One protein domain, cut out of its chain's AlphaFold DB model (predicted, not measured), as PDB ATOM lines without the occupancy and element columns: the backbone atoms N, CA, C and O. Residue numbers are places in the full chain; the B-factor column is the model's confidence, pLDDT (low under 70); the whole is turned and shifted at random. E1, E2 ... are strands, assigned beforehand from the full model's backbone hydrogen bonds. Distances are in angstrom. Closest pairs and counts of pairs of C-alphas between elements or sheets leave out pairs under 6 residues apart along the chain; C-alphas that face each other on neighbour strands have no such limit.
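What this domain is: This is residues 2 to 68 of the 360 residues of an uncharacterized protein of Candidatus Melainabacteria bacterium (UniProt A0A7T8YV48). A single twisted sheet of five strands, each folding back beside the one before, makes the body, with no named helix over either face. A tail, residues 2 to 8, leads into E1 from beyond one end of the strands. The printed part has 67 residues and is all strand, with E1 to E5 forming an antiparallel sheet in the order E1, E2, E3, E4, E5. It is only just compact, close to loose, with a radius of gyration of the C-alphas of 12.9 A and spans of 34 by 25 by 22 A.

How they stand to each other: E1, residues 9 to 14, is an edge strand and forms a hairpin with E2, residues 20 to 25, at 166 degrees; N 21 and O 13 are 2.9 A apart, within hydrogen-bond range. E2 forms a hairpin with E3, residues 31 to 38, at 173 degrees, with N 22 and O 35 at 2.8 A. E3 and E4, residues 43 to 49, form a hairpin at 172 degrees, with N 36 and O 45 at 2.8 A. E4 and the other edge strand, E5, residues 56 to 63, form a hairpin at 169 degrees, with N 46 and O 60 at 2.8 A. The five make a meander, each strand the antiparallel neighbour of the one before. E1 and E5 are apart.

Where its parts are: E1 begins at C-alpha 9 (3.127, -6.636, -25.965) and is 16.7 A long. E2 measures 17.0 A, E3 19.8 A and E4 19.5 A. E5, 20.5 A, ends at C-alpha 63 (17.690, -20.524, -8.399).

The domain as a whole: The two C-alphas farthest apart, those of Asp 2 and Ser 16, are 36.8 A apart. The sheet is twisted, its C-alphas lying up to 4.3 A off its best plane. The printed part has no cut and no long link. Residues 2 to 9, of which 9 belongs to E1, have pLDDT under 70.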
ATOM      1  N   ASP A   2       9.906 -20.598 -36.245       34.75
ATOM      2  CA  ASP A   2      10.717 -19.440 -36.621       34.75
ATOM      3  C   ASP A   2      10.796 -18.409 -35.491       34.75
ATOM      4  O   ASP A   2       9.802 -18.125 -34.823       34.75
ATOM      5  N   LYS A   3      11.992 -17.847 -35.293       42.41
ATOM      6  CA  LYS A   3      12.294 -16.826 -34.274       42.41
ATOM      7  C   LYS A   3      11.686 -15.448 -34.592       42.41
ATOM      8  O   LYS A   3      11.878 -14.517 -33.816       42.41
ATOM      9  N   GLU A   4      10.964 -15.309 -35.705       45.22
ATOM     10  CA  GLU A   4      10.425 -14.028 -36.181       45.22
ATOM     11  C   GLU A   4       8.961 -13.749 -35.802       45.22
ATOM     12  O   GLU A   4       8.482 -12.645 -36.052       45.22
ATOM     13  N   ASN A   5       8.267 -14.663 -35.114       48.06
ATOM     14  CA  ASN A   5       6.934 -14.382 -34.563       48.06
ATOM     15  C   ASN A   5       7.061 -13.563 -33.270       48.06
ATOM     16  O   ASN A   5       7.059 -14.098 -32.159       48.06
ATOM     17  N   ARG A   6       7.255 -12.254 -33.441       52.28
ATOM     18  CA  ARG A   6       7.482 -11.269 -32.380       52.28
ATOM     19  C   ARG A   6       6.251 -11.157 -31.479       52.28
ATOM     20  O   ARG A   6       5.174 -10.787 -31.935       52.28
ATOM     21  N   TYR A   7       6.437 -11.435 -30.191       55.09
ATOM     22  CA  TYR A   7       5.503 -11.069 -29.125       55.09
ATOM     23  C   TYR A   7       5.175  -9.570 -29.225       55.09
ATOM     24  O   TYR A   7       6.094  -8.749 -29.304       55.09
ATOM     25  N   GLN A   8       3.888  -9.220 -29.288       57.84
ATOM     26  CA  GLN A   8       3.449  -7.853 -29.608       57.84
ATOM     27  C   GLN A   8       3.303  -6.938 -28.386       57.84
ATOM     28  O   GLN A   8       3.245  -5.724 -28.562       57.84
ATOM     29  N   GLU A   9       3.309  -7.465 -27.160       59.75
ATOM     30  CA  GLU A   9       3.127  -6.636 -25.965       59.75
ATOM     31  C   GLU A   9       3.847  -7.222 -24.746       59.75
ATOM     32  O   GLU A   9       3.766  -8.426 -24.487       59.75
ATOM     33  N   TYR A  10       4.560  -6.348 -24.025       70.00
ATOM     34  CA  TYR A  10       5.280  -6.648 -22.789       70.00
ATOM     35  C   TYR A  10       4.652  -5.838 -21.664       70.00
ATOM     36  O   TYR A  10       4.697  -4.608 -21.691       70.00
ATOM     37  N   ILE A  11       4.128  -6.518 -20.650       70.56
ATOM     38  CA  ILE A  11       3.759  -5.865 -19.392       70.56
ATOM     39  C   ILE A  11       4.807  -6.269 -18.365       70.56
ATOM     40  O   ILE A  11       4.922  -7.446 -18.021       70.56
ATOM     41  N   PHE A  12       5.600  -5.292 -17.927       76.56
ATOM     42  CA  PHE A  12       6.537  -5.436 -16.820       76.56
ATOM     43  C   PHE A  12       5.896  -4.853 -15.565       76.56
ATOM     44  O   PHE A  12       5.465  -3.701 -15.584       76.56
ATOM     45  N   ASP A  13       5.855  -5.635 -14.492       75.00
ATOM     46  CA  ASP A  13       5.304  -5.194 -13.214       75.00
ATOM     47  C   ASP A  13       6.232  -5.584 -12.057       75.00
ATOM     48  O   ASP A  13       6.897  -6.627 -12.096       75.00
ATOM     49  N   ILE A  14       6.288  -4.726 -11.039       75.94
ATOM     50  CA  ILE A  14       7.009  -4.965  -9.786       75.94
ATOM     51  C   ILE A  14       5.977  -4.940  -8.669       75.94
ATOM     52  O   ILE A  14       5.382  -3.905  -8.371       75.94
ATOM     53  N   PHE A  15       5.792  -6.081  -8.022       71.00
ATOM     54  CA  PHE A  15       4.830  -6.228  -6.944       71.00
ATOM     55  C   PHE A  15       5.353  -5.603  -5.645       71.00
ATOM     56  O   PHE A  15       6.556  -5.437  -5.433       71.00
ATOM     57  N   SER A  16       4.440  -5.286  -4.726       73.62
ATOM     58  CA  SER A  16       4.764  -4.653  -3.437       73.62
ATOM     59  C   SER A  16       5.685  -5.488  -2.538       73.62
ATOM     60  O   SER A  16       6.342  -4.939  -1.656       73.62
ATOM     61  N   ASN A  17       5.768  -6.800  -2.768       75.00
ATOM     62  CA  ASN A  17       6.684  -7.716  -2.084       75.00
ATOM     63  C   ASN A  17       8.077  -7.804  -2.749       75.00
ATOM     64  O   ASN A  17       8.920  -8.574  -2.293       75.00
ATOM     65  N   GLY A  18       8.324  -7.020  -3.805       81.25
ATOM     66  CA  GLY A  18       9.575  -6.980  -4.562       81.25
ATOM     67  C   GLY A  18       9.648  -7.965  -5.731       81.25
ATOM     68  O   GLY A  18      10.604  -7.883  -6.508       81.25
ATOM     69  N   ASP A  19       8.671  -8.864  -5.881       84.12
ATOM     70  CA  ASP A  19       8.619  -9.809  -6.998       84.12
ATOM     71  C   ASP A  19       8.494  -9.063  -8.331       84.12
ATOM     72  O   ASP A  19       7.905  -7.983  -8.409       84.12
ATOM     73  N   LYS A  20       9.029  -9.650  -9.403       87.75
ATOM     74  CA  LYS A  20       8.958  -9.075 -10.753       87.75
ATOM     75  C   LYS A  20       8.249 -10.024 -11.699       87.75
ATOM     76  O   LYS A  20       8.508 -11.226 -11.683       87.75
ATOM     77  N   GLY A  21       7.382  -9.480 -12.544       86.62
ATOM     78  CA  GLY A  21       6.652 -10.222 -13.566       86.62
ATOM     79  C   GLY A  21       6.894  -9.656 -14.960       86.62
ATOM     80  O   GLY A  21       7.027  -8.448 -15.143       86.62
ATOM     81  N   THR A  22       6.943 -10.525 -15.963       87.50
ATOM     82  CA  THR A  22       6.872 -10.136 -17.376       87.50
ATOM     83  C   THR A  22       5.880 -11.034 -18.095       87.50
ATOM     84  O   THR A  22       6.025 -12.258 -18.078       87.50
ATOM     85  N   LEU A  23       4.873 -10.420 -18.711       84.38
ATOM     86  CA  LEU A  23       3.844 -11.095 -19.499       84.38
ATOM     87  C   LEU A  23       4.089 -10.863 -20.987       84.38
ATOM     88  O   LEU A  23       4.390  -9.739 -21.389       84.38
ATOM     89  N   PHE A  24       3.918 -11.914 -21.784       85.25
ATOM     90  CA  PHE A  24       4.093 -11.889 -23.230       85.25
ATOM     91  C   PHE A  24       2.831 -12.406 -23.910       85.25
ATOM     92  O   PHE A  24       2.380 -13.520 -23.629       85.25
ATOM     93  N   PHE A  25       2.299 -11.638 -24.852       81.25
ATOM     94  CA  PHE A  25       1.088 -11.989 -25.594       81.25
ATOM     95  C   PHE A  25       1.402 -12.324 -27.058       81.25
ATOM     96  O   PHE A  25       2.346 -11.792 -27.651       81.25
ATOM     97  N   ASN A  26       0.615 -13.230 -27.646       78.75
ATOM     98  CA  ASN A  26       0.635 -13.477 -29.090       78.75
ATOM     99  C   ASN A  26      -0.185 -12.416 -29.854       78.75
ATOM    100  O   ASN A  26      -0.879 -11.604 -29.248       78.75
ATOM    101  N   GLU A  27      -0.162 -12.459 -31.190       77.19
ATOM    102  CA  GLU A  27      -0.884 -11.514 -32.074       77.19
ATOM    103  C   GLU A  27      -2.410 -11.468 -31.857       77.19
ATOM    104  O   GLU A  27      -3.081 -10.558 -32.333       77.19
ATOM    105  N   ARG A  28      -2.988 -12.454 -31.159       77.94
ATOM    106  CA  ARG A  28      -4.424 -12.507 -30.834       77.94
ATOM    107  C   ARG A  28      -4.736 -11.955 -29.442       77.94
ATOM    108  O   ARG A  28      -5.863 -12.111 -28.980       77.94
ATOM    109  N   GLY A  29      -3.750 -11.379 -28.752       76.31
ATOM    110  CA  GLY A  29      -3.893 -10.901 -27.377       76.31
ATOM    111  C   GLY A  29      -4.015 -12.022 -26.340       76.31
ATOM    112  O   GLY A  29      -4.441 -11.769 -25.217       76.31
ATOM    113  N   VAL A  30      -3.660 -13.268 -26.684       79.94
ATOM    114  CA  VAL A  30      -3.652 -14.384 -25.724       79.94
ATOM    115  C   VAL A  30      -2.278 -14.487 -25.070       79.94
ATOM    116  O   VAL A  30      -1.256 -14.417 -25.758       79.94
ATOM    117  N   LEU A  31      -2.256 -14.680 -23.748       82.50
ATOM    118  CA  LEU A  31      -1.030 -14.843 -22.970       82.50
ATOM    119  C   LEU A  31      -0.253 -16.069 -23.460       82.50
ATOM    120  O   LEU A  31      -0.714 -17.200 -23.341       82.50
ATOM    121  N   ALA A  32       0.917 -15.836 -24.037       85.00
ATOM    122  CA  ALA A  32       1.762 -16.859 -24.636       85.00
ATOM    123  C   ALA A  32       2.897 -17.286 -23.702       85.00
ATOM    124  O   ALA A  32       3.335 -18.436 -23.746       85.00
ATOM    125  N   GLU A  33       3.382 -16.375 -22.859       87.81
ATOM    126  CA  GLU A  33       4.499 -16.641 -21.959       87.81
ATOM    127  C   GLU A  33       4.456 -15.732 -20.722       87.81
ATOM    128  O   GLU A  33       3.980 -14.597 -20.771       87.81
ATOM    129  N   ILE A  34       4.937 -16.259 -19.595       88.00
ATOM    130  CA  ILE A  34       5.059 -15.549 -18.319       88.00
ATOM    131  C   ILE A  34       6.443 -15.825 -17.741       88.00
ATOM    132  O   ILE A  34       6.844 -16.980 -17.601       88.00
ATOM    133  N   THR A  35       7.140 -14.774 -17.324       89.25
ATOM    134  CA  THR A  35       8.345 -14.877 -16.496       89.25
ATOM    135  C   THR A  35       8.085 -14.236 -15.140       89.25
ATOM    136  O   THR A  35       7.609 -13.106 -15.080       89.25
ATOM    137  N   MET A  36       8.401 -14.937 -14.054       89.62
ATOM    138  CA  MET A  36       8.268 -14.450 -12.682       89.62
ATOM    139  C   MET A  36       9.584 -14.604 -11.927       89.62
ATOM    140  O   MET A  36      10.189 -15.673 -11.949       89.62
ATOM    141  N   GLU A  37      10.016 -13.559 -11.235       91.44
ATOM    142  CA  GLU A  37      11.137 -13.584 -10.297       91.44
ATOM    143  C   GLU A  37      10.591 -13.355  -8.890       91.44
ATOM    144  O   GLU A  37      10.050 -12.292  -8.591       91.44
ATOM    145  N   TYR A  38      10.725 -14.371  -8.043       88.50
ATOM    146  CA  TYR A  38      10.236 -14.379  -6.672       88.50
ATOM    147  C   TYR A  38      11.371 -14.005  -5.721       88.50
ATOM    148  O   TYR A  38      12.346 -14.749  -5.566       88.50
ATOM    149  N   VAL A  39      11.239 -12.865  -5.049       83.81
ATOM    150  CA  VAL A  39      12.239 -12.339  -4.114       83.81
ATOM    151  C   VAL A  39      12.338 -13.210  -2.870       83.81
ATOM    152  O   VAL A  39      13.444 -13.531  -2.436       83.81
ATOM    153  N   ALA A  40      11.197 -13.642  -2.324       83.75
ATOM    154  CA  ALA A  40      11.151 -14.416  -1.083       83.75
ATOM    155  C   ALA A  40      11.895 -15.756  -1.193       83.75
ATOM    156  O   ALA A  40      12.621 -16.149  -0.282       83.75
ATOM    157  N   THR A  41      11.737 -16.446  -2.324       83.38
ATOM    158  CA  THR A  41      12.357 -17.753  -2.577       83.38
ATOM    159  C   THR A  41      13.658 -17.657  -3.364       83.38
ATOM    160  O   THR A  41      14.326 -18.671  -3.519       83.38
ATOM    161  N   LYS A  42      14.032 -16.463  -3.847       88.50
ATOM    162  CA  LYS A  42      15.172 -16.235  -4.749       88.50
ATOM    163  C   LYS A  42      15.126 -17.135  -5.986       88.50
ATOM    164  O   LYS A  42      16.142 -17.680  -6.403       88.50
ATOM    165  N   THR A  43      13.952 -17.289  -6.587       89.75
ATOM    166  CA  THR A  43      13.761 -18.156  -7.757       89.75
ATOM    167  C   THR A  43      13.212 -17.386  -8.942       89.75
ATOM    168  O   THR A  43      12.455 -16.432  -8.792       89.75
ATOM    169  N   LYS A  44      13.560 -17.838 -10.144       91.62
ATOM    170  CA  LYS A  44      12.961 -17.390 -11.398       91.62
ATOM    171  C   LYS A  44      12.186 -18.532 -12.025       91.62
ATOM    172  O   LYS A  44      12.761 -19.591 -12.266       91.62
ATOM    173  N   ALA A  45      10.910 -18.315 -12.300       90.19
ATOM    174  CA  ALA A  45      10.065 -19.229 -13.040       90.19
ATOM    175  C   ALA A  45       9.730 -18.654 -14.417       90.19
ATOM    176  O   ALA A  45       9.499 -17.460 -14.581       90.19
ATOM    177  N   TRP A  46       9.692 -19.528 -15.405       92.56
ATOM    178  CA  TRP A  46       9.353 -19.221 -16.779       92.56
ATOM    179  C   TRP A  46       8.312 -20.224 -17.255       92.56
ATOM    180  O   TRP A  46       8.465 -21.427 -17.032       92.56
ATOM    181  N   PHE A  47       7.259 -19.735 -17.897       87.88
ATOM    182  CA  PHE A  47       6.143 -20.533 -18.377       87.88
ATOM    183  C   PHE A  47       5.848 -20.183 -19.822       87.88
ATOM    184  O   PHE A  47       5.600 -19.024 -20.138       87.88
ATOM    185  N   ARG A  48       5.779 -21.197 -20.680       89.50
ATOM    186  CA  ARG A  48       5.220 -21.085 -22.023       89.50
ATOM    187  C   ARG A  48       3.824 -21.674 -22.026       89.50
ATOM    188  O   ARG A  48       3.637 -22.805 -21.575       89.50
ATOM    189  N   LEU A  49       2.866 -20.931 -22.554       82.69
ATOM    190  CA  LEU A  49       1.454 -21.284 -22.565       82.69
ATOM    191  C   LEU A  49       0.978 -21.653 -23.974       82.69
ATOM    192  O   LEU A  49       1.599 -21.320 -24.986       82.69
ATOM    193  N   GLY A  50      -0.115 -22.405 -24.024       82.06
ATOM    194  CA  GLY A  50      -0.801 -22.801 -25.238       82.06
ATOM    195  C   GLY A  50      -1.595 -21.648 -25.852       82.06
ATOM    196  O   GLY A  50      -1.714 -20.579 -25.256       82.06
ATOM    197  N   PRO A  51      -2.197 -21.863 -27.035       79.19
ATOM    198  CA  PRO A  51      -3.033 -20.857 -27.697       79.19
ATOM    199  C   PRO A  51      -4.272 -20.424 -26.899       79.19
ATOM    200  O   PRO A  51      -4.937 -19.479 -27.306       79.19
ATOM    201  N   ASP A  52      -4.604 -21.132 -25.820       78.19
ATOM    202  CA  ASP A  52      -5.701 -20.846 -24.896       78.19
ATOM    203  C   ASP A  52      -5.281 -19.966 -23.706       78.19
ATOM    204  O   ASP A  52      -6.135 -19.564 -22.922       78.19
ATOM    205  N   GLY A  53      -3.983 -19.681 -23.543       72.94
ATOM    206  CA  GLY A  53      -3.442 -18.897 -22.429       72.94
ATOM    207  C   GLY A  53      -3.557 -19.566 -21.058       72.94
ATOM    208  O   GLY A  53      -3.272 -18.936 -20.044       72.94
ATOM    209  N   VAL A  54      -3.968 -20.836 -21.010       73.50
ATOM    210  CA  VAL A  54      -4.179 -21.593 -19.765       73.50
ATOM    211  C   VAL A  54      -3.331 -22.858 -19.755       73.50
ATOM    212  O   VAL A  54      -2.787 -23.236 -18.716       73.50
ATOM    213  N   THR A  55      -3.177 -23.522 -20.899       76.94
ATOM    214  CA  THR A  55      -2.423 -24.769 -20.961       76.94
ATOM    215  C   THR A  55      -0.924 -24.503 -20.883       76.94
ATOM    216  O   THR A  55      -0.368 -23.850 -21.756       76.94
ATOM    217  N   ILE A  56      -0.230 -25.067 -19.895       79.81
ATOM    218  CA  ILE A  56       1.233 -24.965 -19.802       79.81
ATOM    219  C   ILE A  56       1.872 -25.907 -20.833       79.81
ATOM    220  O   ILE A  56       1.718 -27.126 -20.768       79.81
ATOM    221  N   LEU A  57       2.602 -25.339 -21.791       84.69
ATOM    222  CA  LEU A  57       3.434 -26.074 -22.747       84.69
ATOM    223  C   LEU A  57       4.839 -26.310 -22.207       84.69
ATOM    224  O   LEU A  57       5.442 -27.333 -22.507       84.69
ATOM    225  N   GLN A  58       5.369 -25.373 -21.427       90.44
ATOM    226  CA  GLN A  58       6.697 -25.500 -20.845       90.44
ATOM    227  C   GLN A  58       6.777 -24.727 -19.531       90.44
ATOM    228  O   GLN A  58       6.146 -23.684 -19.382       90.44
ATOM    229  N   LYS A  59       7.554 -25.238 -18.582       89.31
ATOM    230  CA  LYS A  59       7.869 -24.609 -17.302       89.31
ATOM    231  C   LYS A  59       9.366 -24.742 -17.057       89.31
ATOM    232  O   LYS A  59       9.909 -25.818 -17.257       89.31
ATOM    233  N   ARG A  60      10.041 -23.705 -16.579       91.88
ATOM    234  CA  ARG A  60      11.420 -23.787 -16.077       91.88
ATOM    235  C   ARG A  60      11.542 -22.975 -14.802       91.88
ATOM    236  O   ARG A  60      11.051 -21.857 -14.762       91.88
ATOM    237  N   THR A  61      12.197 -23.519 -13.786       91.75
ATOM    238  CA  THR A  61      12.438 -22.848 -12.504       91.75
ATOM    239  C   THR A  61      13.920 -22.907 -12.177       91.75
ATOM    240  O   THR A  61      14.495 -23.991 -12.180       91.75
ATOM    241  N   THR A  62      14.529 -21.762 -11.887       91.50
ATOM    242  CA  THR A  62      15.971 -21.619 -11.629       91.50
ATOM    243  C   THR A  62      16.192 -20.879 -10.314       91.50
ATOM    244  O   THR A  62      15.446 -19.951  -9.996       91.50
ATOM    245  N   ASP A  63      17.210 -21.272  -9.559       88.81
ATOM    246  CA  ASP A  63      17.690 -20.524  -8.399       88.81
ATOM    247  C   ASP A  63      18.462 -19.277  -8.863       88.81
ATOM    248  O   ASP A  63      19.376 -19.376  -9.680       88.81
ATOM    249  N   LEU A  64      18.113 -18.092  -8.359       85.25
ATOM    250  CA  LEU A  64      18.743 -16.835  -8.776       85.25
ATOM    251  C   LEU A  64      20.172 -16.677  -8.244       85.25
ATOM    252  O   LEU A  64      20.958 -15.953  -8.848       85.25
ATOM    253  N   ALA A  65      20.514 -17.309  -7.117       85.88
ATOM    254  CA  ALA A  65      21.823 -17.138  -6.490       85.88
ATOM    255  C   ALA A  65      22.900 -18.016  -7.143       85.88
ATOM    256  O   ALA A  65      24.028 -17.574  -7.342       85.88
ATOM    257  N   SER A  66      22.547 -19.252  -7.477       85.06
ATOM    258  CA  SER A  66      23.440 -20.245  -8.079       85.06
ATOM    259  C   SER A  66      23.282 -20.367  -9.595       85.06
ATOM    260  O   SER A  66      24.160 -20.922 -10.251       85.06
ATOM    261  N   GLY A  67      22.169 -19.892 -10.162       83.19
ATOM    262  CA  GLY A  67      21.821 -20.113 -11.567       83.19
ATOM    263  C   GLY A  67      21.450 -21.565 -11.887       83.19
ATOM    264  O   GLY A  67      21.240 -21.895 -13.054       83.19
ATOM    265  N   ALA A  68      21.377 -22.439 -10.878       86.50
ATOM    266  CA  ALA A  68      21.076 -23.848 -11.067       86.50
ATOM    267  C   ALA A  68      19.594 -24.057 -11.401       86.50
ATOM    268  O   ALA A  68      18.701 -23.468 -10.782       86.50
TER     269      ALA A  68